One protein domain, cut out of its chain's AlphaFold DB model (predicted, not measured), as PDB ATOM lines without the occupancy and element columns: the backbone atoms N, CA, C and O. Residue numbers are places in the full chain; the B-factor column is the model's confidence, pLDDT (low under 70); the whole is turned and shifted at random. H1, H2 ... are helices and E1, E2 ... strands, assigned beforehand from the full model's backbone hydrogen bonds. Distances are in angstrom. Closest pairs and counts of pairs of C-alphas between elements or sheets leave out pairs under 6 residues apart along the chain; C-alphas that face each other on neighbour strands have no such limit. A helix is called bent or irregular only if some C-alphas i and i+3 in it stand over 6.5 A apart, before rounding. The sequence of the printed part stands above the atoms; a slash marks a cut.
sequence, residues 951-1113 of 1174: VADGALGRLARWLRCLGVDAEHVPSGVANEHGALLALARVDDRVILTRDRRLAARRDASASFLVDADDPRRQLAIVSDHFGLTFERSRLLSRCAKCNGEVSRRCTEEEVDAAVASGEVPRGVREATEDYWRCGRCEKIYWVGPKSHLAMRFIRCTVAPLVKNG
ATOM      1  N   VAL A 951     -31.496  28.011  -4.612       92.44
ATOM      2  CA  VAL A 951     -31.428  27.358  -3.303       92.44
ATOM      3  C   VAL A 951     -31.234  28.434  -2.231       92.44
ATOM      4  O   VAL A 951     -30.308  29.232  -2.321       92.44
ATOM      5  N   ALA A 952     -32.120  28.496  -1.246       91.69
ATOM      6  CA  ALA A 952     -32.083  29.483  -0.170       91.69
ATOM      7  C   ALA A 952     -31.376  28.943   1.084       91.69
ATOM      8  O   ALA A 952     -31.566  27.775   1.439       91.69
ATOM      9  N   ASP A 953     -30.600  29.800   1.755       89.19
ATOM     10  CA  ASP A 953     -30.137  29.556   3.128       89.19
ATOM     11  C   ASP A 953     -31.289  29.615   4.146       89.19
ATOM     12  O   ASP A 953     -32.404  30.048   3.835       89.19
ATOM     13  N   GLY A 954     -31.015  29.165   5.372       85.88
ATOM     14  CA  GLY A 954     -32.035  29.017   6.406       85.88
ATOM     15  C   GLY A 954     -32.686  30.327   6.865       85.88
ATOM     16  O   GLY A 954     -33.771  30.305   7.446       85.88
ATOM     17  N   ALA A 955     -32.075  31.480   6.564       85.81
ATOM     18  CA  ALA A 955     -32.635  32.800   6.847       85.81
ATOM     19  C   ALA A 955     -33.674  33.255   5.798       85.81
ATOM     20  O   ALA A 955     -34.383  34.236   6.023       85.81
ATOM     21  N   LEU A 956     -33.776  32.556   4.661       89.94
ATOM     22  CA  LEU A 956     -34.595  32.931   3.502       89.94
ATOM     23  C   LEU A 956     -35.729  31.932   3.202       89.94
ATOM     24  O   LEU A 956     -36.289  31.924   2.104       89.94
ATOM     25  N   GLY A 957     -36.134  31.116   4.180       86.81
ATOM     26  CA  GLY A 957     -37.220  30.141   4.020       86.81
ATOM     27  C   GLY A 957     -38.570  30.737   3.590       86.81
ATOM     28  O   GLY A 957     -39.274  30.127   2.782       86.81
ATOM     29  N   ARG A 958     -38.919  31.951   4.054       88.94
ATOM     30  CA  ARG A 958     -40.141  32.662   3.612       88.94
ATOM     31  C   ARG A 958     -40.070  33.045   2.130       88.94
ATOM     32  O   ARG A 958     -40.986  32.719   1.380       88.94
ATOM     33  N   LEU A 959     -38.951  33.625   1.697       90.88
ATOM     34  CA  LEU A 959     -38.680  33.950   0.295       90.88
ATOM     35  C   LEU A 959     -38.725  32.702  -0.604       90.88
ATOM     36  O   LEU A 959     -39.364  32.716  -1.653       90.88
ATOM     37  N   ALA A 960     -38.103  31.598  -0.178       91.56
ATOM     38  CA  ALA A 960     -38.124  30.340  -0.924       91.56
ATOM     39  C   ALA A 960     -39.547  29.782  -1.103       91.56
ATOM     40  O   ALA A 960     -39.855  29.221  -2.153       91.56
ATOM     41  N   ARG A 961     -40.426  29.959  -0.105       89.88
ATOM     42  CA  ARG A 961     -41.847  29.599  -0.205       89.88
ATOM     43  C   ARG A 961     -42.571  30.449  -1.251       89.88
ATOM     44  O   ARG A 961     -43.254  29.882  -2.094       89.88
ATOM     45  N   TRP A 962     -42.390  31.769  -1.236       89.81
ATOM     46  CA  TRP A 962     -43.050  32.677  -2.186       89.81
ATOM     47  C   TRP A 962     -42.589  32.457  -3.633       89.81
ATOM     48  O   TRP A 962     -43.415  32.416  -4.540       89.81
ATOM     49  N   LEU A 963     -41.295  32.193  -3.845       89.94
ATOM     50  CA  LEU A 963     -40.769  31.800  -5.159       89.94
ATOM     51  C   LEU A 963     -41.455  30.528  -5.696       89.94
ATOM     52  O   LEU A 963     -41.821  30.484  -6.869       89.94
ATOM     53  N   ARG A 964     -41.707  29.516  -4.852       91.06
ATOM     54  CA  ARG A 964     -42.441  28.300  -5.261       91.06
ATOM     55  C   ARG A 964     -43.891  28.591  -5.638       91.06
ATOM     56  O   ARG A 964     -44.377  28.007  -6.602       91.06
ATOM     57  N   CYS A 965     -44.566  29.495  -4.924       85.12
ATOM     58  CA  CYS A 965     -45.928  29.912  -5.269       85.12
ATOM     59  C   CYS A 965     -45.998  30.548  -6.669       85.12
ATOM     60  O   CYS A 965     -46.943  30.282  -7.401       85.12
ATOM     61  N   LEU A 966     -44.953  31.275  -7.085       84.94
ATOM     62  CA  LEU A 966     -44.768  31.797  -8.450       84.94
ATOM     63  C   LEU A 966     -44.318  30.733  -9.484       84.94
ATOM     64  O   LEU A 966     -43.905  31.071 -10.593       84.94
ATOM     65  N   GLY A 967     -44.308  29.444  -9.129       84.62
ATOM     66  CA  GLY A 967     -43.838  28.356  -9.994       84.62
ATOM     67  C   GLY A 967     -42.315  28.287 -10.182       84.62
ATOM     68  O   GLY A 967     -41.826  27.537 -11.035       84.62
ATOM     69  N   VAL A 968     -41.537  29.047  -9.402       89.56
ATOM     70  CA  VAL A 968     -40.070  29.090  -9.490       89.56
ATOM     71  C   VAL A 968     -39.446  27.947  -8.682       89.56
ATOM     72  O   VAL A 968     -39.767  27.719  -7.517       89.56
ATOM     73  N   ASP A 969     -38.507  27.233  -9.304       90.50
ATOM     74  CA  ASP A 969     -37.791  26.093  -8.720       90.50
ATOM     75  C   ASP A 969     -36.762  26.573  -7.669       90.50
ATOM     76  O   ASP A 969     -35.628  26.930  -8.001       90.50
ATOM     77  N   ALA A 970     -37.162  26.593  -6.395       93.00
ATOM     78  CA  ALA A 970     -36.391  27.121  -5.269       93.00
ATOM     79  C   ALA A 970     -36.258  26.096  -4.124       93.00
ATOM     80  O   ALA A 970     -37.159  25.916  -3.302       93.00
ATOM     81  N   GLU A 971     -35.100  25.441  -4.013       93.12
ATOM     82  CA  GLU A 971     -34.759  24.620  -2.840       93.12
ATOM     83  C   GLU A 971     -34.514  25.501  -1.601       93.12
ATOM     84  O   GLU A 971     -34.283  26.704  -1.710       93.12
ATOM     85  N   HIS A 972     -34.553  24.912  -0.408       93.06
ATOM     86  CA  HIS A 972     -34.262  25.605   0.851       93.06
ATOM     87  C   HIS A 972     -33.530  24.654   1.796       93.06
ATOM     88  O   HIS A 972     -33.974  23.519   1.976       93.06
ATOM     89  N   VAL A 973     -32.434  25.117   2.395       89.31
ATOM     90  CA  VAL A 973     -31.692  24.381   3.423       89.31
ATOM     91  C   VAL A 973     -31.978  25.044   4.773       89.31
ATOM     92  O   VAL A 973     -31.529  26.168   4.974       89.31
ATOM     93  N   PRO A 974     -32.720  24.394   5.690       84.56
ATOM     94  CA  PRO A 974     -33.033  24.974   6.994       84.56
ATOM     95  C   PRO A 974     -31.786  25.239   7.844       84.56
ATOM     96  O   PRO A 974     -30.836  24.452   7.819       84.56
ATOM     97  N   SER A 975     -31.840  26.300   8.651       78.88
ATOM     98  CA  SER A 975     -30.803  26.632   9.630       78.88
ATOM     99  C   SER A 975     -30.557  25.478  10.604       78.88
ATOM    100  O   SER A 975     -31.505  24.874  11.110       78.88
ATOM    101  N   GLY A 976     -29.293  25.212  10.933       70.81
ATOM    102  CA  GLY A 976     -28.923  24.297  12.021       70.81
ATOM    103  C   GLY A 976     -28.790  22.820  11.631       70.81
ATOM    104  O   GLY A 976     -28.517  21.985  12.494       70.81
ATOM    105  N   VAL A 977     -28.913  22.474  10.346       76.25
ATOM    106  CA  VAL A 977     -28.578  21.122   9.870       76.25
ATOM    107  C   VAL A 977     -27.062  20.885   9.880       76.25
ATOM    108  O   VAL A 977     -26.256  21.778   9.598       76.25
ATOM    109  N   ALA A 978     -26.640  19.652  10.170       64.69
ATOM    110  CA  ALA A 978     -25.225  19.294  10.167       64.69
ATOM    111  C   ALA A 978     -24.608  19.532   8.775       64.69
ATOM    112  O   ALA A 978     -25.028  18.930   7.788       64.69
ATOM    113  N   ASN A 979     -23.588  20.396   8.706       77.38
ATOM    114  CA  ASN A 979     -22.955  20.837   7.456       77.38
ATOM    115  C   ASN A 979     -23.913  21.562   6.476       77.38
ATOM    116  O   ASN A 979     -23.824  21.366   5.264       77.38
ATOM    117  N   GLU A 980     -24.779  22.443   6.992       77.06
ATOM    118  CA  GLU A 980     -25.636  23.380   6.235       77.06
ATOM    119  C   GLU A 980     -24.932  24.006   5.015       77.06
ATOM    120  O   GLU A 980     -25.410  23.915   3.883       77.06
ATOM    121  N   HIS A 981     -23.722  24.541   5.216       76.94
ATOM    122  CA  HIS A 981     -22.902  25.137   4.152       76.94
ATOM    123  C   HIS A 981     -22.540  24.133   3.045       76.94
ATOM    124  O   HIS A 981     -22.523  24.471   1.863       76.94
ATOM    125  N   GLY A 982     -22.242  22.883   3.410       78.56
ATOM    126  CA  GLY A 982     -21.974  21.806   2.461       78.56
ATOM    127  C   GLY A 982     -23.223  21.361   1.701       78.56
ATOM    128  O   GLY A 982     -23.126  21.100   0.504       78.56
ATOM    129  N   ALA A 983     -24.386  21.330   2.359       80.12
ATOM    130  CA  ALA A 983     -25.670  21.017   1.730       80.12
ATOM    131  C   ALA A 983     -26.082  22.092   0.706       80.12
ATOM    132  O   ALA A 983     -26.408  21.754  -0.433       80.12
ATOM    133  N   LEU A 984     -25.958  23.378   1.063       83.69
ATOM    134  CA  LEU A 984     -26.166  24.513   0.151       83.69
ATOM    135  C   LEU A 984     -25.264  24.418  -1.088       83.69
ATOM    136  O   LEU A 984     -25.743  24.487  -2.221       83.69
ATOM    137  N   LEU A 985     -23.960  24.193  -0.886       81.00
ATOM    138  CA  LEU A 985     -22.998  24.034  -1.981       81.00
ATOM    139  C   LEU A 985     -23.242  22.776  -2.831       81.00
ATOM    140  O   LEU A 985     -22.910  22.784  -4.016       81.00
ATOM    141  N   ALA A 986     -23.780  21.698  -2.257       79.25
ATOM    142  CA  ALA A 986     -24.116  20.484  -2.995       79.25
ATOM    143  C   ALA A 986     -25.333  20.709  -3.905       79.25
ATOM    144  O   ALA A 986     -25.237  20.476  -5.109       79.25
ATOM    145  N   LEU A 987     -26.434  21.245  -3.364       79.06
ATOM    146  CA  LEU A 987     -27.642  21.564  -4.136       79.06
ATOM    147  C   LEU A 987     -27.358  22.592  -5.242       79.06
ATOM    148  O   LEU A 987     -27.793  22.407  -6.377       79.06
ATOM    149  N   ALA A 988     -26.542  23.613  -4.956       82.31
ATOM    150  CA  ALA A 988     -26.070  24.576  -5.955       82.31
ATOM    151  C   ALA A 988     -25.354  23.926  -7.152       82.31
ATOM    152  O   ALA A 988     -25.439  24.427  -8.272       82.31
ATOM    153  N   ARG A 989     -24.647  22.808  -6.934       76.75
ATOM    154  CA  ARG A 989     -23.839  22.125  -7.960       76.75
ATOM    155  C   ARG A 989     -24.593  21.077  -8.767       76.75
ATOM    156  O   ARG A 989     -24.210  20.858  -9.910       76.75
ATOM    157  N   VAL A 990     -25.599  20.416  -8.194       66.00
ATOM    158  CA  VAL A 990     -26.338  19.344  -8.891       66.00
ATOM    159  C   VAL A 990     -27.204  19.905 -10.025       66.00
ATOM    160  O   VAL A 990     -27.256  19.310 -11.094       66.00
ATOM    161  N   ASP A 991     -27.818  21.072  -9.807       66.19
ATOM    162  CA  ASP A 991     -28.891  21.626 -10.652       66.19
ATOM    163  C   ASP A 991     -28.588  23.035 -11.232       66.19
ATOM    164  O   ASP A 991     -29.494  23.686 -11.749       66.19
ATOM    165  N   ASP A 992     -27.353  23.546 -11.115       75.50
ATOM    166  CA  ASP A 992     -26.979  24.943 -11.459       75.50
ATOM    167  C   ASP A 992     -27.862  25.998 -10.742       75.50
ATOM    168  O   ASP A 992     -28.357  26.976 -11.320       75.50
ATOM    169  N   ARG A 993     -28.107  25.766  -9.442       86.81
ATOM    170  CA  ARG A 993     -28.956  26.621  -8.592       86.81
ATOM    171  C   ARG A 993     -28.160  27.796  -8.045       86.81
ATOM    172  O   ARG A 993     -27.070  27.620  -7.502       86.81
ATOM    173  N   VAL A 994     -28.748  28.989  -8.104       89.44
ATOM    174  CA  VAL A 994     -28.174  30.172  -7.452       89.44
ATOM    175  C   VAL A 994     -28.477  30.128  -5.957       89.44
ATOM    176  O   VAL A 994     -29.635  29.995  -5.563       89.44
ATOM    177  N   ILE A 995     -27.436  30.262  -5.137       90.75
ATOM    178  CA  ILE A 995     -27.555  30.363  -3.683       90.75
ATOM    179  C   ILE A 995     -28.085  31.755  -3.336       90.75
ATOM    180  O   ILE A 995     -27.386  32.746  -3.548       90.75
ATOM    181  N   LEU A 996     -29.292  31.838  -2.789       92.19
ATOM    182  CA  LEU A 996     -29.793  33.041  -2.128       92.19
ATOM    183  C   LEU A 996     -29.343  32.976  -0.669       92.19
ATOM    184  O   LEU A 996     -29.581  31.971   0.002       92.19
ATOM    185  N   THR A 997     -28.657  34.011  -0.188       89.31
ATOM    186  CA  THR A 997     -28.110  34.021   1.173       89.31
ATOM    187  C   THR A 997     -28.143  35.401   1.815       89.31
ATOM    188  O   THR A 997     -28.011  36.408   1.120       89.31
ATOM    189  N   ARG A 998     -28.281  35.459   3.145       86.75
ATOM    190  CA  ARG A 998     -28.064  36.685   3.936       86.75
ATOM    191  C   ARG A 998     -26.673  36.756   4.570       86.75
ATOM    192  O   ARG A 998     -26.218  37.845   4.922       86.75
ATOM    193  N   ASP A 999     -25.955  35.636   4.686       83.06
ATOM    194  CA  ASP A 999     -24.579  35.650   5.188       83.06
ATOM    195  C   ASP A 999     -23.616  36.242   4.146       83.06
ATOM    196  O   ASP A 999     -23.237  35.621   3.148       83.06
ATOM    197  N   ARG A1000     -23.136  37.454   4.440       79.81
ATOM    198  CA  ARG A1000     -22.112  38.159   3.658       79.81
ATOM    199  C   ARG A1000     -20.812  37.353   3.508       79.81
ATOM    200  O   ARG A1000     -20.108  37.541   2.518       79.81
ATOM    201  N   ARG A1001     -20.474  36.450   4.440       76.62
ATOM    202  CA  ARG A1001     -19.281  35.585   4.349       76.62
ATOM    203  C   ARG A1001     -19.490  34.443   3.356       76.62
ATOM    204  O   ARG A1001     -18.609  34.225   2.526       76.62
ATOM    205  N   LEU A1002     -20.638  33.761   3.382       72.62
ATOM    206  CA  LEU A1002     -21.049  32.805   2.346       72.62
ATOM    207  C   LEU A1002     -21.154  33.482   0.968       72.62
ATOM    208  O   LEU A1002     -20.582  32.966   0.010       72.62
ATOM    209  N   ALA A1003     -21.757  34.669   0.865       70.88
ATOM    210  CA  ALA A1003     -21.825  35.417  -0.395       70.88
ATOM    211  C   ALA A1003     -20.442  35.835  -0.947       70.88
ATOM    212  O   ALA A1003     -20.258  35.915  -2.161       70.88
ATOM    213  N   ALA A1004     -19.458  36.081  -0.072       61.22
ATOM    214  CA  ALA A1004     -18.086  36.442  -0.444       61.22
ATOM    215  C   ALA A1004     -17.155  35.236  -0.703       61.22
ATOM    216  O   ALA A1004     -15.987  35.419  -1.074       61.22
ATOM    217  N   ARG A1005     -17.619  33.995  -0.498       62.88
ATOM    218  CA  ARG A1005     -16.788  32.792  -0.645       62.88
ATOM    219  C   ARG A1005     -16.532  32.436  -2.110       62.88
ATOM    220  O   ARG A1005     -17.435  32.334  -2.930       62.88
ATOM    221  N   ARG A1006     -15.261  32.161  -2.427       48.25
ATOM    222  CA  ARG A1006     -14.788  31.840  -3.791       48.25
ATOM    223  C   ARG A1006     -15.171  30.440  -4.298       48.25
ATOM    224  O   ARG A1006     -14.831  30.108  -5.430       48.25
ATOM    225  N   ASP A1007     -15.803  29.610  -3.470       55.38
ATOM    226  CA  ASP A1007     -16.187  28.224  -3.769       55.38
ATOM    227  C   ASP A1007     -17.707  27.995  -3.923       55.38
ATOM    228  O   ASP A1007     -18.125  26.865  -4.209       55.38
ATOM    229  N   ALA A1008     -18.507  29.060  -3.794       53.75
ATOM    230  CA  ALA A1008     -19.922  29.099  -4.160       53.75
ATOM    231  C   ALA A1008     -20.084  29.310  -5.677       53.75
ATOM    232  O   ALA A1008     -19.566  30.278  -6.232       53.75
ATOM    233  N   SER A1009     -20.784  28.390  -6.354       56.34
ATOM    234  CA  SER A1009     -20.885  28.359  -7.826       56.34
ATOM    235  C   SER A1009     -21.603  29.589  -8.401       56.34
ATOM    236  O   SER A1009     -21.158  30.165  -9.391       56.34
ATOM    237  N   ALA A1010     -22.666  30.032  -7.728       68.94
ATOM    238  CA  ALA A1010     -23.274  31.347  -7.872       68.94
ATOM    239  C   ALA A1010     -24.005  31.675  -6.562       68.94
ATOM    240  O   ALA A1010     -24.836  30.886  -6.119       68.94
ATOM    241  N   SER A1011     -23.696  32.812  -5.940       81.06
ATOM    242  CA  SER A1011     -24.345  33.278  -4.710       81.06
ATOM    243  C   SER A1011     -24.775  34.733  -4.842       81.06
ATOM    244  O   SER A1011     -24.018  35.561  -5.352       81.06
ATOM    245  N   PHE A1012     -25.977  35.032  -4.363       87.31
ATOM    246  CA  PHE A1012     -26.575  36.356  -4.338       87.31
ATOM    247  C   PHE A1012     -26.897  36.738  -2.893       87.31
ATOM    248  O   PHE A1012     -27.554  35.983  -2.174       87.31
ATOM    249  N   LEU A1013     -26.390  37.899  -2.475       87.44
ATOM    250  CA  LEU A1013     -26.635  38.448  -1.148       87.44
ATOM    251  C   LEU A1013     -27.984  39.168  -1.146       87.44
ATOM    252  O   LEU A1013     -28.131  40.194  -1.806       87.44
ATOM    253  N   VAL A1014     -28.938  38.662  -0.372       88.56
ATOM    254  CA  VAL A1014     -30.228  39.321  -0.161       88.56
ATOM    255  C   VAL A1014     -30.104  40.253   1.049       88.56
ATOM    256  O   VAL A1014     -30.358  39.873   2.193       88.56
ATOM    257  N   ASP A1015     -29.654  41.481   0.795       79.25
ATOM    258  CA  ASP A1015     -29.346  42.495   1.818       79.25
ATOM    259  C   ASP A1015     -30.618  43.228   2.313       79.25
ATOM    260  O   ASP A1015     -30.701  44.453   2.298       79.25
ATOM    261  N   ALA A1016     -31.641  42.461   2.714       84.31
ATOM    262  CA  ALA A1016     -32.912  42.954   3.256       84.31
ATOM    263  C   ALA A1016     -33.495  41.997   4.315       84.31
ATOM    264  O   ALA A1016     -33.433  40.777   4.159       84.31
ATOM    265  N   ASP A1017     -34.083  42.547   5.380       80.25
ATOM    266  CA  ASP A1017     -34.751  41.784   6.449       80.25
ATOM    267  C   ASP A1017     -36.203  41.419   6.123       80.25
ATOM    268  O   ASP A1017     -36.645  40.310   6.424       80.25
ATOM    269  N   ASP A1018     -36.925  42.332   5.475       83.56
ATOM    270  CA  ASP A1018     -38.329  42.170   5.102       83.56
ATOM    271  C   ASP A1018     -38.502  41.253   3.866       83.56
ATOM    272  O   ASP A1018     -37.944  41.560   2.807       83.56
ATOM    273  N   PRO A1019     -39.303  40.170   3.947       82.94
ATOM    274  CA  PRO A1019     -39.597  39.287   2.822       82.94
ATOM    275  C   PRO A1019     -40.164  39.967   1.564       82.94
ATOM    276  O   PRO A1019     -39.838  39.512   0.466       82.94
ATOM    277  N   ARG A1020     -40.959  41.050   1.674       82.00
ATOM    278  CA  ARG A1020     -41.479  41.773   0.490       82.00
ATOM    279  C   ARG A1020     -40.319  42.403  -0.287       82.00
ATOM    280  O   ARG A1020     -40.137  42.123  -1.472       82.00
ATOM    281  N   ARG A1021     -39.439  43.142   0.396       79.62
ATOM    282  CA  ARG A1021     -38.187  43.667  -0.179       79.62
ATOM    283  C   ARG A1021     -37.250  42.566  -0.669       79.62
ATOM    284  O   ARG A1021     -36.658  42.728  -1.731       79.62
ATOM    285  N   GLN A1022     -37.118  41.450   0.054       89.44
ATOM    286  CA  GLN A1022     -36.314  40.305  -0.397       89.44
ATOM    287  C   GLN A1022     -36.803  39.775  -1.751       89.44
ATOM    288  O   GLN A1022     -35.983  39.549  -2.643       89.44
ATOM    289  N   LEU A1023     -38.120  39.606  -1.917       85.44
ATOM    290  CA  LEU A1023     -38.701  39.144  -3.172       85.44
ATOM    291  C   LEU A1023     -38.539  40.187  -4.278       85.44
ATOM    292  O   LEU A1023     -38.060  39.822  -5.342       85.44
ATOM    293  N   ALA A1024     -38.835  41.465  -4.027       79.62
ATOM    294  CA  ALA A1024     -38.653  42.527  -5.021       79.62
ATOM    295  C   ALA A1024     -37.196  42.605  -5.527       79.62
ATOM    296  O   ALA A1024     -36.953  42.647  -6.733       79.62
ATOM    297  N   ILE A1025     -36.214  42.540  -4.617       81.69
ATOM    298  CA  ILE A1025     -34.781  42.550  -4.958       81.69
ATOM    299  C   ILE A1025     -34.399  41.325  -5.803       81.69
ATOM    300  O   ILE A1025     -33.660  41.458  -6.778       81.69
ATOM    301  N   VAL A1026     -34.883  40.130  -5.454       86.19
ATOM    302  CA  VAL A1026     -34.607  38.903  -6.220       86.19
ATOM    303  C   VAL A1026     -35.322  38.922  -7.576       86.19
ATOM    304  O   VAL A1026     -34.711  38.575  -8.584       86.19
ATOM    305  N   SER A1027     -36.569  39.380  -7.638       83.69
ATOM    306  CA  SER A1027     -37.360  39.441  -8.869       83.69
ATOM    307  C   SER A1027     -36.794  40.437  -9.875       83.69
ATOM    308  O   SER A1027     -36.611  40.072 -11.037       83.69
ATOM    309  N   ASP A1028     -36.424  41.646  -9.439       76.56
ATOM    310  CA  ASP A1028     -35.766  42.633 -10.300       76.56
ATOM    311  C   ASP A1028     -34.379  42.153 -10.760       76.56
ATOM    312  O   ASP A1028     -34.074  42.193 -11.954       76.56
ATOM    313  N   HIS A1029     -33.565  41.603  -9.849       79.31
ATOM    314  CA  HIS A1029     -32.207  41.151 -10.169       79.31
ATOM    315  C   HIS A1029     -32.161  39.947 -11.124       79.31
ATOM    316  O   HIS A1029     -31.249  39.841 -11.946       79.31
ATOM    317  N   PHE A1030     -33.113  39.018 -11.004       81.69
ATOM    318  CA  PHE A1030     -33.168  37.805 -11.825       81.69
ATOM    319  C   PHE A1030     -34.169  37.884 -12.983       81.69
ATOM    320  O   PHE A1030     -34.323  36.889 -13.690       81.69
ATOM    321  N   GLY A1031     -34.820  39.033 -13.193       78.19
ATOM    322  CA  GLY A1031     -35.809  39.215 -14.258       78.19
ATOM    323  C   GLY A1031     -36.975  38.233 -14.151       78.19
ATOM    324  O   GLY A1031     -37.422  37.701 -15.168       78.19
ATOM    325  N   LEU A1032     -37.420  37.936 -12.926       81.44
ATOM    326  CA  LEU A1032     -38.591  37.090 -12.722       81.44
ATOM    327  C   LEU A1032     -39.824  37.830 -13.251       81.44
ATOM    328  O   LEU A1032     -39.987  39.030 -13.023       81.44
ATOM    329  N   THR A1033     -40.662  37.098 -13.976       73.00
ATOM    330  CA  THR A1033     -41.920  37.575 -14.547       73.00
ATOM    331  C   THR A1033     -43.071  36.805 -13.926       73.00
ATOM    332  O   THR A1033     -42.940  35.618 -13.614       73.00
ATOM    333  N   PHE A1034     -44.185  37.498 -13.716       75.69
ATOM    334  CA  PHE A1034     -45.433  36.877 -13.300       75.69
ATOM    335  C   PHE A1034     -46.065  36.145 -14.493       75.69
ATOM    336  O   PHE A1034     -46.126  36.701 -15.586       75.69
ATOM    337  N   GLU A1035     -46.505  34.898 -14.296       76.06
ATOM    338  CA  GLU A1035     -47.196  34.086 -15.308       76.06
ATOM    339  C   GLU A1035     -48.318  33.277 -14.626       76.06
ATOM    340  O   GLU A1035     -48.021  32.310 -13.914       76.06
ATOM    341  N   ARG A1036     -49.594  33.647 -14.850       70.81
ATOM    342  CA  ARG A1036     -50.791  33.037 -14.210       70.81
ATOM    343  C   ARG A1036     -50.793  31.503 -14.376       70.81
ATOM    344  O   ARG A1036     -50.962  30.771 -13.407       70.81
ATOM    345  N   SER A1037     -50.406  31.011 -15.559       75.31
ATOM    346  CA  SER A1037     -50.295  29.580 -15.917       75.31
ATOM    347  C   SER A1037     -49.239  28.754 -15.156       75.31
ATOM    348  O   SER A1037     -49.141  27.542 -15.362       75.31
ATOM    349  N   ARG A1038     -48.410  29.371 -14.302       77.81
ATOM    350  CA  ARG A1038     -47.394  28.671 -13.488       77.81
ATOM    351  C   ARG A1038     -47.612  28.783 -11.989       77.81
ATOM    352  O   ARG A1038     -46.855  28.148 -11.242       77.81
ATOM    353  N   LEU A1039     -48.592  29.566 -11.550       82.06
ATOM    354  CA  LEU A1039     -48.901  29.710 -10.134       82.06
ATOM    355  C   LEU A1039     -49.173  28.337  -9.514       82.06
ATOM    356  O   LEU A1039     -49.727  27.446 -10.152       82.06
ATOM    357  N   LEU A1040     -48.680  28.142  -8.292       80.75
ATOM    358  CA  LEU A1040     -48.863  26.932  -7.477       80.75
ATOM    359  C   LEU A1040     -48.352  25.600  -8.092       80.75
ATOM    360  O   LEU A1040     -48.373  24.569  -7.422       80.75
ATOM    361  N   SER A1041     -47.748  25.617  -9.290       85.50
ATOM    362  CA  SER A1041     -47.166  24.439  -9.976       85.50
ATOM    363  C   SER A1041     -45.988  23.769  -9.239       85.50
ATOM    364  O   SER A1041     -45.524  22.683  -9.619       85.50
ATOM    365  N   ARG A1042     -45.482  24.398  -8.169       89.75
ATOM    366  CA  ARG A1042     -44.442  23.875  -7.273       89.75
ATOM    367  C   ARG A1042     -44.957  23.820  -5.840       89.75
ATOM    368  O   ARG A1042     -45.468  24.789  -5.287       89.75
ATOM    369  N   CYS A1043     -44.719  22.689  -5.187       88.38
ATOM    370  CA  CYS A1043     -45.124  22.436  -3.813       88.38
ATOM    371  C   CYS A1043     -44.437  23.416  -2.854       88.38
ATOM    372  O   CYS A1043     -43.232  23.312  -2.604       88.38
ATOM    373  N   ALA A1044     -45.216  24.306  -2.236       85.88
ATOM    374  CA  ALA A1044     -44.732  25.284  -1.261       85.88
ATOM    375  C   ALA A1044     -43.873  24.656  -0.137       85.88
ATOM    376  O   ALA A1044     -42.891  25.263   0.298       85.88
ATOM    377  N   LYS A1045     -44.178  23.415   0.284       86.06
ATOM    378  CA  LYS A1045     -43.434  22.669   1.320       86.06
ATOM    379  C   LYS A1045     -42.058  22.189   0.839       86.06
ATOM    380  O   LYS A1045     -41.067  22.408   1.532       86.06
ATOM    381  N   CYS A1046     -41.977  21.540  -0.327       86.50
ATOM    382  CA  CYS A1046     -40.789  20.769  -0.729       86.50
ATOM    383  C   CYS A1046     -40.246  21.039  -2.141       86.50
ATOM    384  O   CYS A1046     -39.376  20.293  -2.582       86.50
ATOM    385  N   ASN A1047     -40.747  22.041  -2.871       91.38
ATOM    386  CA  ASN A1047     -40.323  22.381  -4.240       91.38
ATOM    387  C   ASN A1047     -40.595  21.296  -5.320       91.38
ATOM    388  O   ASN A1047     -40.327  21.506  -6.503       91.38
ATOM    389  N   GLY A1048     -41.163  20.141  -4.947       88.25
ATOM    390  CA  GLY A1048     -41.611  19.117  -5.895       88.25
ATOM    391  C   GLY A1048     -42.704  19.632  -6.835       88.25
ATOM    392  O   GLY A1048     -43.406  20.588  -6.516       88.25
ATOM    393  N   GLU A1049     -42.847  19.008  -8.001       86.88
ATOM    394  CA  GLU A1049     -43.869  19.403  -8.975       86.88
ATOM    395  C   GLU A1049     -45.283  19.034  -8.511       86.88
ATOM    396  O   GLU A1049     -45.481  17.988  -7.884       86.88
ATOM    397  N   VAL A1050     -46.244  19.906  -8.822       84.06
ATOM    398  CA  VAL A1050     -47.677  19.753  -8.531       84.06
ATOM    399  C   VAL A1050     -48.429  19.805  -9.865       84.06
ATOM    400  O   VAL A1050     -49.140  20.750 -10.174       84.06
ATOM    401  N   SER A1051     -48.178  18.800 -10.706       73.12
ATOM    402  CA  SER A1051     -48.777  18.643 -12.044       73.12
ATOM    403  C   SER A1051     -49.637  17.378 -12.177       73.12
ATOM    404  O   SER A1051     -50.296  17.178 -13.194       73.12
ATOM    405  N   ARG A1052     -49.665  16.518 -11.146       79.44
ATOM    406  CA  ARG A1052     -50.452  15.277 -11.119       79.44
ATOM    407  C   ARG A1052     -51.768  15.486 -10.367       79.44
ATOM    408  O   ARG A1052     -51.742  15.634  -9.146       79.44
ATOM    409  N   ARG A1053     -52.891  15.422 -11.088       83.75
ATOM    410  CA  ARG A1053     -54.243  15.309 -10.512       83.75
ATOM    411  C   ARG A1053     -54.406  13.939  -9.829       83.75
ATOM    412  O   ARG A1053     -53.894  12.939 -10.343       83.75
ATOM    413  N   CYS A1054     -55.036  13.899  -8.659       83.38
ATOM    414  CA  CYS A1054     -55.325  12.664  -7.919       83.38
ATOM    415  C   CYS A1054     -56.463  11.877  -8.586       83.38
ATOM    416  O   CYS A1054     -57.311  12.462  -9.258       83.38
ATOM    417  N   THR A1055     -56.514  10.561  -8.368       85.06
ATOM    418  CA  THR A1055     -57.736   9.771  -8.615       85.06
ATOM    419  C   THR A1055     -58.687   9.852  -7.418       85.06
ATOM    420  O   THR A1055     -58.234  10.070  -6.297       85.06
ATOM    421  N   GLU A1056     -59.989   9.627  -7.624       81.62
ATOM    422  CA  GLU A1056     -60.984   9.604  -6.530       81.62
ATOM    423  C   GLU A1056     -60.565   8.648  -5.402       81.62
ATOM    424  O   GLU A1056     -60.545   9.025  -4.237       81.62
ATOM    425  N   GLU A1057     -60.086   7.455  -5.765       82.25
ATOM    426  CA  GLU A1057     -59.555   6.437  -4.847       82.25
ATOM    427  C   GLU A1057     -58.396   6.958  -3.969       82.25
ATOM    428  O   GLU A1057     -58.282   6.598  -2.796       82.25
ATOM    429  N   GLU A1058     -57.522   7.811  -4.518       83.75
ATOM    430  CA  GLU A1058     -56.409   8.427  -3.788       83.75
ATOM    431  C   GLU A1058     -56.857   9.548  -2.844       83.75
ATOM    432  O   GLU A1058     -56.172   9.792  -1.845       83.75
ATOM    433  N   VAL A1059     -57.958  10.233  -3.172       82.25
ATOM    434  CA  VAL A1059     -58.555  11.293  -2.351       82.25
ATOM    435  C   VAL A1059     -59.377  10.673  -1.226       82.25
ATOM    436  O   VAL A1059     -59.156  11.010  -0.070       82.25
ATOM    437  N   ASP A1060     -60.237   9.701  -1.520       82.06
ATOM    438  CA  ASP A1060     -61.051   9.004  -0.521       82.06
ATOM    439  C   ASP A1060     -60.166   8.286   0.517       82.06
ATOM    440  O   ASP A1060     -60.458   8.299   1.715       82.06
ATOM    441  N   ALA A1061     -59.020   7.736   0.092       82.25
ATOM    442  CA  ALA A1061     -58.003   7.203   0.998       82.25
ATOM    443  C   ALA A1061     -57.354   8.285   1.885       82.25
ATOM    444  O   ALA A1061     -57.079   8.025   3.057       82.25
ATOM    445  N   ALA A1062     -57.126   9.490   1.352       81.19
ATOM    446  CA  ALA A1062     -56.580  10.623   2.101       81.19
ATOM    447  C   ALA A1062     -57.600  11.243   3.073       81.19
ATOM    448  O   ALA A1062     -57.234  11.718   4.145       81.19
ATOM    449  N   VAL A1063     -58.890  11.184   2.741       83.50
ATOM    450  CA  VAL A1063     -59.992  11.544   3.642       83.50
ATOM    451  C   VAL A1063     -60.126  10.512   4.762       83.50
ATOM    452  O   VAL A1063     -60.274  10.867   5.930       83.50
ATOM    453  N   ALA A1064     -60.002   9.221   4.439       79.62
ATOM    454  CA  ALA A1064     -60.011   8.143   5.427       79.62
ATOM    455  C   ALA A1064     -58.798   8.174   6.379       79.62
ATOM    456  O   ALA A1064     -58.917   7.721   7.518       79.62
ATOM    457  N   SER A1065     -57.650   8.709   5.945       79.50
ATOM    458  CA  SER A1065     -56.464   8.920   6.789       79.50
ATOM    459  C   SER A1065     -56.429  10.275   7.512       79.50
ATOM    460  O   SER A1065     -55.523  10.496   8.316       79.50
ATOM    461  N   GLY A1066     -57.390  11.171   7.250       81.00
ATOM    462  CA  GLY A1066     -57.439  12.520   7.822       81.00
ATOM    463  C   GLY A1066     -56.428  13.513   7.231       81.00
ATOM    464  O   GLY A1066     -56.197  14.565   7.819       81.00
ATOM    465  N   GLU A1067     -55.810  13.205   6.085       80.31
ATOM    466  CA  GLU A1067     -54.924  14.132   5.361       80.31
ATOM    467  C   GLU A1067     -55.713  15.182   4.548       80.31
ATOM    468  O   GLU A1067     -55.215  16.287   4.317       80.31
ATOM    469  N   VAL A1068     -56.956  14.863   4.170       83.06
ATOM    470  CA  VAL A1068     -57.944  15.790   3.589       83.06
ATOM    471  C   VAL A1068     -59.191  15.803   4.492       83.06
ATOM    472  O   VAL A1068     -59.718  14.730   4.787       83.06
ATOM    473  N   PRO A1069     -59.686  16.965   4.966       82.06
ATOM    474  CA  PRO A1069     -60.919  17.032   5.756       82.06
ATOM    475  C   PRO A1069     -62.145  16.533   4.975       82.06
ATOM    476  O   PRO A1069     -62.218  16.711   3.761       82.06
ATOM    477  N   ARG A1070     -63.149  15.959   5.653       80.50
ATOM    478  CA  ARG A1070     -64.364  15.456   4.976       80.50
ATOM    479  C   ARG A1070     -65.147  16.545   4.240       80.50
ATOM    480  O   ARG A1070     -65.458  16.334   3.078       80.50
ATOM    481  N   GLY A1071     -65.359  17.711   4.855       77.12
ATOM    482  CA  GLY A1071     -66.055  18.828   4.197       77.12
ATOM    483  C   GLY A1071     -65.367  19.298   2.908       77.12
ATOM    484  O   GLY A1071     -66.034  19.615   1.932       77.12
ATOM    485  N   VAL A1072     -64.032  19.218   2.832       79.75
ATOM    486  CA  VAL A1072     -63.289  19.499   1.588       79.75
ATOM    487  C   VAL A1072     -63.638  18.491   0.488       79.75
ATOM    488  O   VAL A1072     -63.777  18.879  -0.668       79.75
ATOM    489  N   ARG A1073     -63.833  17.206   0.825       80.44
ATOM    490  CA  ARG A1073     -64.226  16.175  -0.154       80.44
ATOM    491  C   ARG A1073     -65.602  16.416  -0.764       80.44
ATOM    492  O   ARG A1073     -65.839  15.986  -1.893       80.44
ATOM    493  N   GLU A1074     -66.474  17.061  -0.003       75.62
ATOM    494  CA  GLU A1074     -67.843  17.395  -0.383       75.62
ATOM    495  C   GLU A1074     -67.900  18.716  -1.177       75.62
ATOM    496  O   GLU A1074     -68.728  18.830  -2.075       75.62
ATOM    497  N   ALA A1075     -66.981  19.656  -0.919       74.75
ATOM    498  CA  ALA A1075     -66.907  20.963  -1.586       74.75
ATOM    499  C   ALA A1075     -66.018  21.016  -2.850       74.75
ATOM    500  O   ALA A1075     -66.195  21.902  -3.682       74.75
ATOM    501  N   THR A1076     -65.048  20.107  -3.017       76.88
ATOM    502  CA  THR A1076     -64.045  20.198  -4.097       76.88
ATOM    503  C   THR A1076     -63.924  18.898  -4.895       76.88
ATOM    504  O   THR A1076     -63.719  17.826  -4.319       76.88
ATOM    505  N   GLU A1077     -63.953  18.988  -6.230       72.62
ATOM    506  CA  GLU A1077     -63.715  17.847  -7.136       72.62
ATOM    507  C   GLU A1077     -62.229  17.663  -7.514       72.62
ATOM    508  O   GLU A1077     -61.777  16.543  -7.773       72.62
ATOM    509  N   ASP A1078     -61.446  18.748  -7.508       80.88
ATOM    510  CA  ASP A1078     -60.089  18.779  -8.059       80.88
ATOM    511  C   ASP A1078     -58.977  18.802  -6.999       80.88
ATOM    512  O   ASP A1078     -58.860  19.705  -6.167       80.88
ATOM    513  N   TYR A1079     -58.099  17.797  -7.091       85.38
ATOM    514  CA  TYR A1079     -56.989  17.567  -6.169       85.38
ATOM    515  C   TYR A1079     -55.693  17.313  -6.926       85.38
ATOM    516  O   TYR A1079     -55.673  16.548  -7.891       85.38
ATOM    517  N   TRP A1080     -54.582  17.850  -6.428       87.31
ATOM    518  CA  TRP A1080     -53.245  17.637  -6.981       87.31
ATOM    519  C   TRP A1080     -52.284  17.101  -5.925       87.31
ATOM    520  O   TRP A1080     -52.174  17.644  -4.826       87.31
ATOM    521  N   ARG A1081     -51.521  16.060  -6.270       85.62
ATOM    522  CA  ARG A1081     -50.532  15.433  -5.381       85.62
ATOM    523  C   ARG A1081     -49.114  15.839  -5.769       85.62
ATOM    524  O   ARG A1081     -48.694  15.693  -6.916       85.62
ATOM    525  N   CYS A1082     -48.335  16.298  -4.790       88.31
ATOM    526  CA  CYS A1082     -46.922  16.597  -4.997       88.31
ATOM    527  C   CYS A1082     -46.107  15.321  -5.264       88.31
ATOM    528  O   CYS A1082     -46.005  14.455  -4.396       88.31
ATOM    529  N   GLY A1083     -45.396  15.259  -6.392       82.06
ATOM    530  CA  GLY A1083     -44.564  14.103  -6.766       82.06
ATOM    531  C   GLY A1083     -43.283  13.875  -5.937       82.06
ATOM    532  O   GLY A1083     -42.455  13.063  -6.335       82.06
ATOM    533  N   ARG A1084     -43.069  14.609  -4.831       87.25
ATOM    534  CA  ARG A1084     -41.870  14.493  -3.965       87.25
ATOM    535  C   ARG A1084     -42.182  14.277  -2.484       87.25
ATOM    536  O   ARG A1084     -41.446  13.550  -1.828       87.25
ATOM    537  N   CYS A1085     -43.200  14.946  -1.942       87.06
ATOM    538  CA  CYS A1085     -43.598  14.796  -0.535       87.06
ATOM    539  C   CYS A1085     -45.030  14.287  -0.351       87.06
ATOM    540  O   CYS A1085     -45.519  14.328   0.773       87.06
ATOM    541  N   GLU A1086     -45.693  13.894  -1.444       85.75
ATOM    542  CA  GLU A1086     -47.029  13.276  -1.511       85.75
ATOM    543  C   GLU A1086     -48.194  14.100  -0.935       85.75
ATOM    544  O   GLU A1086     -49.349  13.735  -1.141       85.75
ATOM    545  N   LYS A1087     -47.908  15.278  -0.355       85.50
ATOM    546  CA  LYS A1087     -48.915  16.246   0.089       85.50
ATOM    547  C   LYS A1087     -49.890  16.574  -1.045       85.50
ATOM    548  O   LYS A1087     -49.467  16.937  -2.150       85.50
ATOM    549  N   ILE A1088     -51.171  16.496  -0.707       86.12
ATOM    550  CA  ILE A1088     -52.302  16.876  -1.549       86.12
ATOM    551  C   ILE A1088     -52.591  18.378  -1.395       86.12
ATOM    552  O   ILE A1088     -52.367  18.974  -0.336       86.12
ATOM    553  N   TYR A1089     -53.053  18.974  -2.487       84.75
ATOM    554  CA  TYR A1089     -53.536  20.342  -2.640       84.75
ATOM    555  C   TYR A1089     -54.906  20.304  -3.330       84.75
ATOM    556  O   TYR A1089     -55.148  19.397  -4.123       84.75
ATOM    557  N   TRP A1090     -55.767  21.272  -3.035       84.00
ATOM    558  CA  TRP A1090     -57.133  21.410  -3.551       84.00
ATOM    559  C   TRP A1090     -57.518  22.897  -3.574       84.00
ATOM    560  O   TRP A1090     -56.792  23.712  -2.990       84.00
ATOM    561  N   VAL A1091     -58.627  23.236  -4.235       74.50
ATOM    562  CA  VAL A1091     -59.212  24.589  -4.223       74.50
ATOM    563  C   VAL A1091     -60.194  24.734  -3.052       74.50
ATOM    564  O   VAL A1091     -60.980  23.829  -2.799       74.50
ATOM    565  N   GLY A1092     -60.117  25.837  -2.315       71.94
ATOM    566  CA  GLY A1092     -60.981  26.218  -1.189       71.94
ATOM    567  C   GLY A1092     -60.440  27.481  -0.493       71.94
ATOM    568  O   GLY A1092     -59.476  28.065  -1.001       71.94
ATOM    569  N   PRO A1093     -60.926  27.869   0.701       65.44
ATOM    570  CA  PRO A1093     -60.582  29.163   1.320       65.44
ATOM    571  C   PRO A1093     -59.068  29.419   1.417       65.44
ATOM    572  O   PRO A1093     -58.538  30.436   0.981       65.44
ATOM    573  N   LYS A1094     -58.294  28.406   1.835       65.75
ATOM    574  CA  LYS A1094     -56.822  28.495   1.944       65.75
ATOM    575  C   LYS A1094     -56.076  28.574   0.604       65.75
ATOM    576  O   LYS A1094     -54.878  28.866   0.614       65.75
ATOM    577  N   SER A1095     -56.725  28.300  -0.529       68.31
ATOM    578  CA  SER A1095     -56.188  28.624  -1.856       68.31
ATOM    579  C   SER A1095     -56.646  29.988  -2.360       68.31
ATOM    580  O   SER A1095     -55.846  30.618  -3.042       68.31
ATOM    581  N   HIS A1096     -57.845  30.461  -1.998       68.62
ATOM    582  CA  HIS A1096     -58.318  31.814  -2.331       68.62
ATOM    583  C   HIS A1096     -57.438  32.840  -1.608       68.62
ATOM    584  O   HIS A1096     -56.693  33.563  -2.261       68.62
ATOM    585  N   LEU A1097     -57.286  32.717  -0.282       66.75
ATOM    586  CA  LEU A1097     -56.291  33.444   0.526       66.75
ATOM    587  C   LEU A1097     -54.862  33.369  -0.048       66.75
ATOM    588  O   LEU A1097     -54.098  34.334   0.014       66.75
ATOM    589  N   ALA A1098     -54.460  32.233  -0.632       67.00
ATOM    590  CA  ALA A1098     -53.150  32.114  -1.276       67.00
ATOM    591  C   ALA A1098     -53.079  32.835  -2.634       67.00
ATOM    592  O   ALA A1098     -52.019  33.367  -2.961       67.00
ATOM    593  N   MET A1099     -54.165  32.854  -3.409       73.50
ATOM    594  CA  MET A1099     -54.289  33.557  -4.687       73.50
ATOM    595  C   MET A1099     -54.414  35.067  -4.481       73.50
ATOM    596  O   MET A1099     -53.631  35.790  -5.088       73.50
ATOM    597  N   ARG A1100     -55.254  35.538  -3.554       71.44
ATOM    598  CA  ARG A1100     -55.361  36.936  -3.111       71.44
ATOM    599  C   ARG A1100     -54.041  37.449  -2.529       71.44
ATOM    600  O   ARG A1100     -53.510  38.462  -2.981       71.44
ATOM    601  N   PHE A1101     -53.369  36.672  -1.670       71.69
ATOM    602  CA  PHE A1101     -51.992  36.982  -1.249       71.69
ATOM    603  C   PHE A1101     -51.019  37.085  -2.441       71.69
ATOM    604  O   PHE A1101     -50.117  37.930  -2.448       71.69
ATOM    605  N   ILE A1102     -51.177  36.246  -3.470       75.69
ATOM    606  CA  ILE A1102     -50.364  36.337  -4.684       75.69
ATOM    607  C   ILE A1102     -50.720  37.592  -5.507       75.69
ATOM    608  O   ILE A1102     -49.785  38.312  -5.851       75.69
ATOM    609  N   ARG A1103     -52.005  37.891  -5.767       71.12
ATOM    610  CA  ARG A1103     -52.500  39.088  -6.486       71.12
ATOM    611  C   ARG A1103     -52.045  40.374  -5.793       71.12
ATOM    612  O   ARG A1103     -51.340  41.171  -6.402       71.12
ATOM    613  N   CYS A1104     -52.342  40.535  -4.505       69.81
ATOM    614  CA  CYS A1104     -52.201  41.812  -3.797       69.81
ATOM    615  C   CYS A1104     -50.805  42.030  -3.185       69.81
ATOM    616  O   CYS A1104     -50.357  43.164  -3.017       69.81
ATOM    617  N   THR A1105     -50.071  40.960  -2.841       66.12
ATOM    618  CA  THR A1105     -48.760  41.075  -2.164       66.12
ATOM    619  C   THR A1105     -47.569  40.608  -2.999       66.12
ATOM    620  O   THR A1105     -46.478  41.161  -2.841       66.12
ATOM    621  N   VAL A1106     -47.719  39.610  -3.874       69.75
ATOM    622  CA  VAL A1106     -46.579  39.008  -4.590       69.75
ATOM    623  C   VAL A1106     -46.433  39.567  -6.006       69.75
ATOM    624  O   VAL A1106     -45.331  39.972  -6.373       69.75
ATOM    625  N   ALA A1107     -47.511  39.610  -6.790       69.06
ATOM    626  CA  ALA A1107     -47.511  40.073  -8.175       69.06
ATOM    627  C   ALA A1107     -47.007  41.523  -8.343       69.06
ATOM    628  O   ALA A1107     -46.140  41.721  -9.194       69.06
ATOM    629  N   PRO A1108     -47.375  42.515  -7.496       73.94
ATOM    630  CA  PRO A1108     -46.926  43.902  -7.652       73.94
ATOM    631  C   PRO A1108     -45.422  44.093  -7.390       73.94
ATOM    632  O   PRO A1108     -44.848  45.135  -7.703       73.94
ATOM    633  N   LEU A1109     -44.760  43.085  -6.807       69.00
ATOM    634  CA  LEU A1109     -43.317  43.059  -6.539       69.00
ATOM    635  C   LEU A1109     -42.514  42.376  -7.666       69.00
ATOM    636  O   LEU A1109     -41.300  42.181  -7.538       69.00
ATOM    637  N   VAL A1110     -43.179  41.983  -8.755       69.88
ATOM    638  CA  VAL A1110     -42.628  41.260  -9.908       69.88
ATOM    639  C   VAL A1110     -43.029  42.010 -11.183       69.88
ATOM    640  O   VAL A1110     -44.067  42.655 -11.237       69.88
ATOM    641  N   LYS A1111     -42.202  41.979 -12.235       62.69
ATOM    642  CA  LYS A1111     -42.555  42.659 -13.493       62.69
ATOM    643  C   LYS A1111     -43.601  41.838 -14.248       62.69
ATOM    644  O   LYS A1111     -43.375  40.649 -14.489       62.69
ATOM    645  N   ASN A1112     -44.691  42.476 -14.676       55.84
ATOM    646  CA  ASN A1112     -45.677  41.849 -15.556       55.84
ATOM    647  C   ASN A1112     -44.994  41.436 -16.868       55.84
ATOM    648  O   ASN A1112     -44.480  42.273 -17.616       55.84
ATOM    649  N   GLY A1113     -44.949  40.127 -17.129       45.72
ATOM    650  CA  GLY A1113     -44.581  39.600 -18.437       45.72
ATOM    651  C   GLY A1113     -45.781  39.790 -19.348       45.72
ATOM    652  O   GLY A1113     -46.739  39.043 -19.218       45.72
TER     653      GLY A1113
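Overview. This is residues 951 to 1113 of the 1174 residues of the protein "Predicted protein" of Micromonas pusilla (strain CCMP1545) (UniProt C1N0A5). Two unequal lobes are bridged by the long unnamed stretch 1031 to 1055 and by the longest helix, H7, which runs from the smaller lobe back to H4 of the larger. The larger lobe has a small two-strand sheet, E2 and E3, with H1 and E1 beside E2, H2 packed mainly on E2, and H4 touching H1; the smaller lobe holds the strand hairpin E4 and E5 with the helical hairpin H5 and H6. The printed part has 163 residues, with seven named helices and five named strands in the order H1 E1 H2 E2 H3 E3 H4 H5 H6 E4 E5 H7. It is mostly helix, with a parallel sheet E2 E3 and an antiparallel sheet E4 E5. The whole is compact, with a radius of gyration of the C-alphas of 17.4 A and spans of 54 by 36 by 23 A.

Arrangement. E2, residues 994 to 997, and E3, residues 1011 to 1013, are parallel neighbours at 32 degrees, with N 1012 and O 995 2.8 A apart, within hydrogen-bond range. With H3, residues 1000 to 1003, they form a strand-helix-strand unit, two parallel strands with a helix between, whose crossover is right-handed. The closest C-alphas of H2, residues 980 to 990, and E2 are those of Ala 988 and Val 994, 6.2 A apart. E1, residues 970 to 972, pairs with no named strand but is near E2; its closest C-alpha to H1, residues 954 to 965, is Ala 970, 5.7 A from that of Ala 960. H1 touches H4, residues 1019 to 1030, with residues 958 to 963 alone, the closest C-alphas being Leu 959 and Pro 1019 at 6.0 A. H7, residues 1093 to 1109, touches H4 with residues 1105 to 1109 alone, at a steep tilt of 57 degrees, the closest C-alphas being Ala 1024 and Leu 1109 at 4.9 A. E4, residues 1079 to 1081, and E5, residues 1088 to 1090, form an antiparallel hairpin, with N 1080 and O 1089 2.8 A apart. H5, residues 1056 to 1064, and H6, residues 1070 to 1075, form a helical hairpin, with closest C-alphas Val 1063 and Arg 1070 at 6.0 A. Every O i to N i+4 pair is within hydrogen-bond range in H2, H4, H5 and H6, but 6 of 8 in H1 and 9 of 13 in H7; H3 is too short for such a pair.

Along the chain. H1 begins at C-alpha 954 (-32.035, 29.017, 6.406) and measures 18.2 A; it is irregular, with C-alphas 955 and 958 8.2 A apart. H2 measures 15.7 A, H4 16.1 A and H5 12.1 A. H7 measures 23.5 A and ends at C-alpha 1109 (-43.317, 43.059, -6.539); it has a kink of 33 degrees near residue 1103 and is only just irregular, with C-alphas 1104 and 1107 6.6 A apart.

Size, cuts and confidence. The two C-alphas farthest apart are those of Arg 1006 and Glu 1074, at 55.1 A. The printed part has no cut, and the long link is H4 to H5, with 25 residues. The mean pLDDT of the printed part is 79.6; 25 residues are under 70, among them residues 1004 to 1010 and 1109 to 1113.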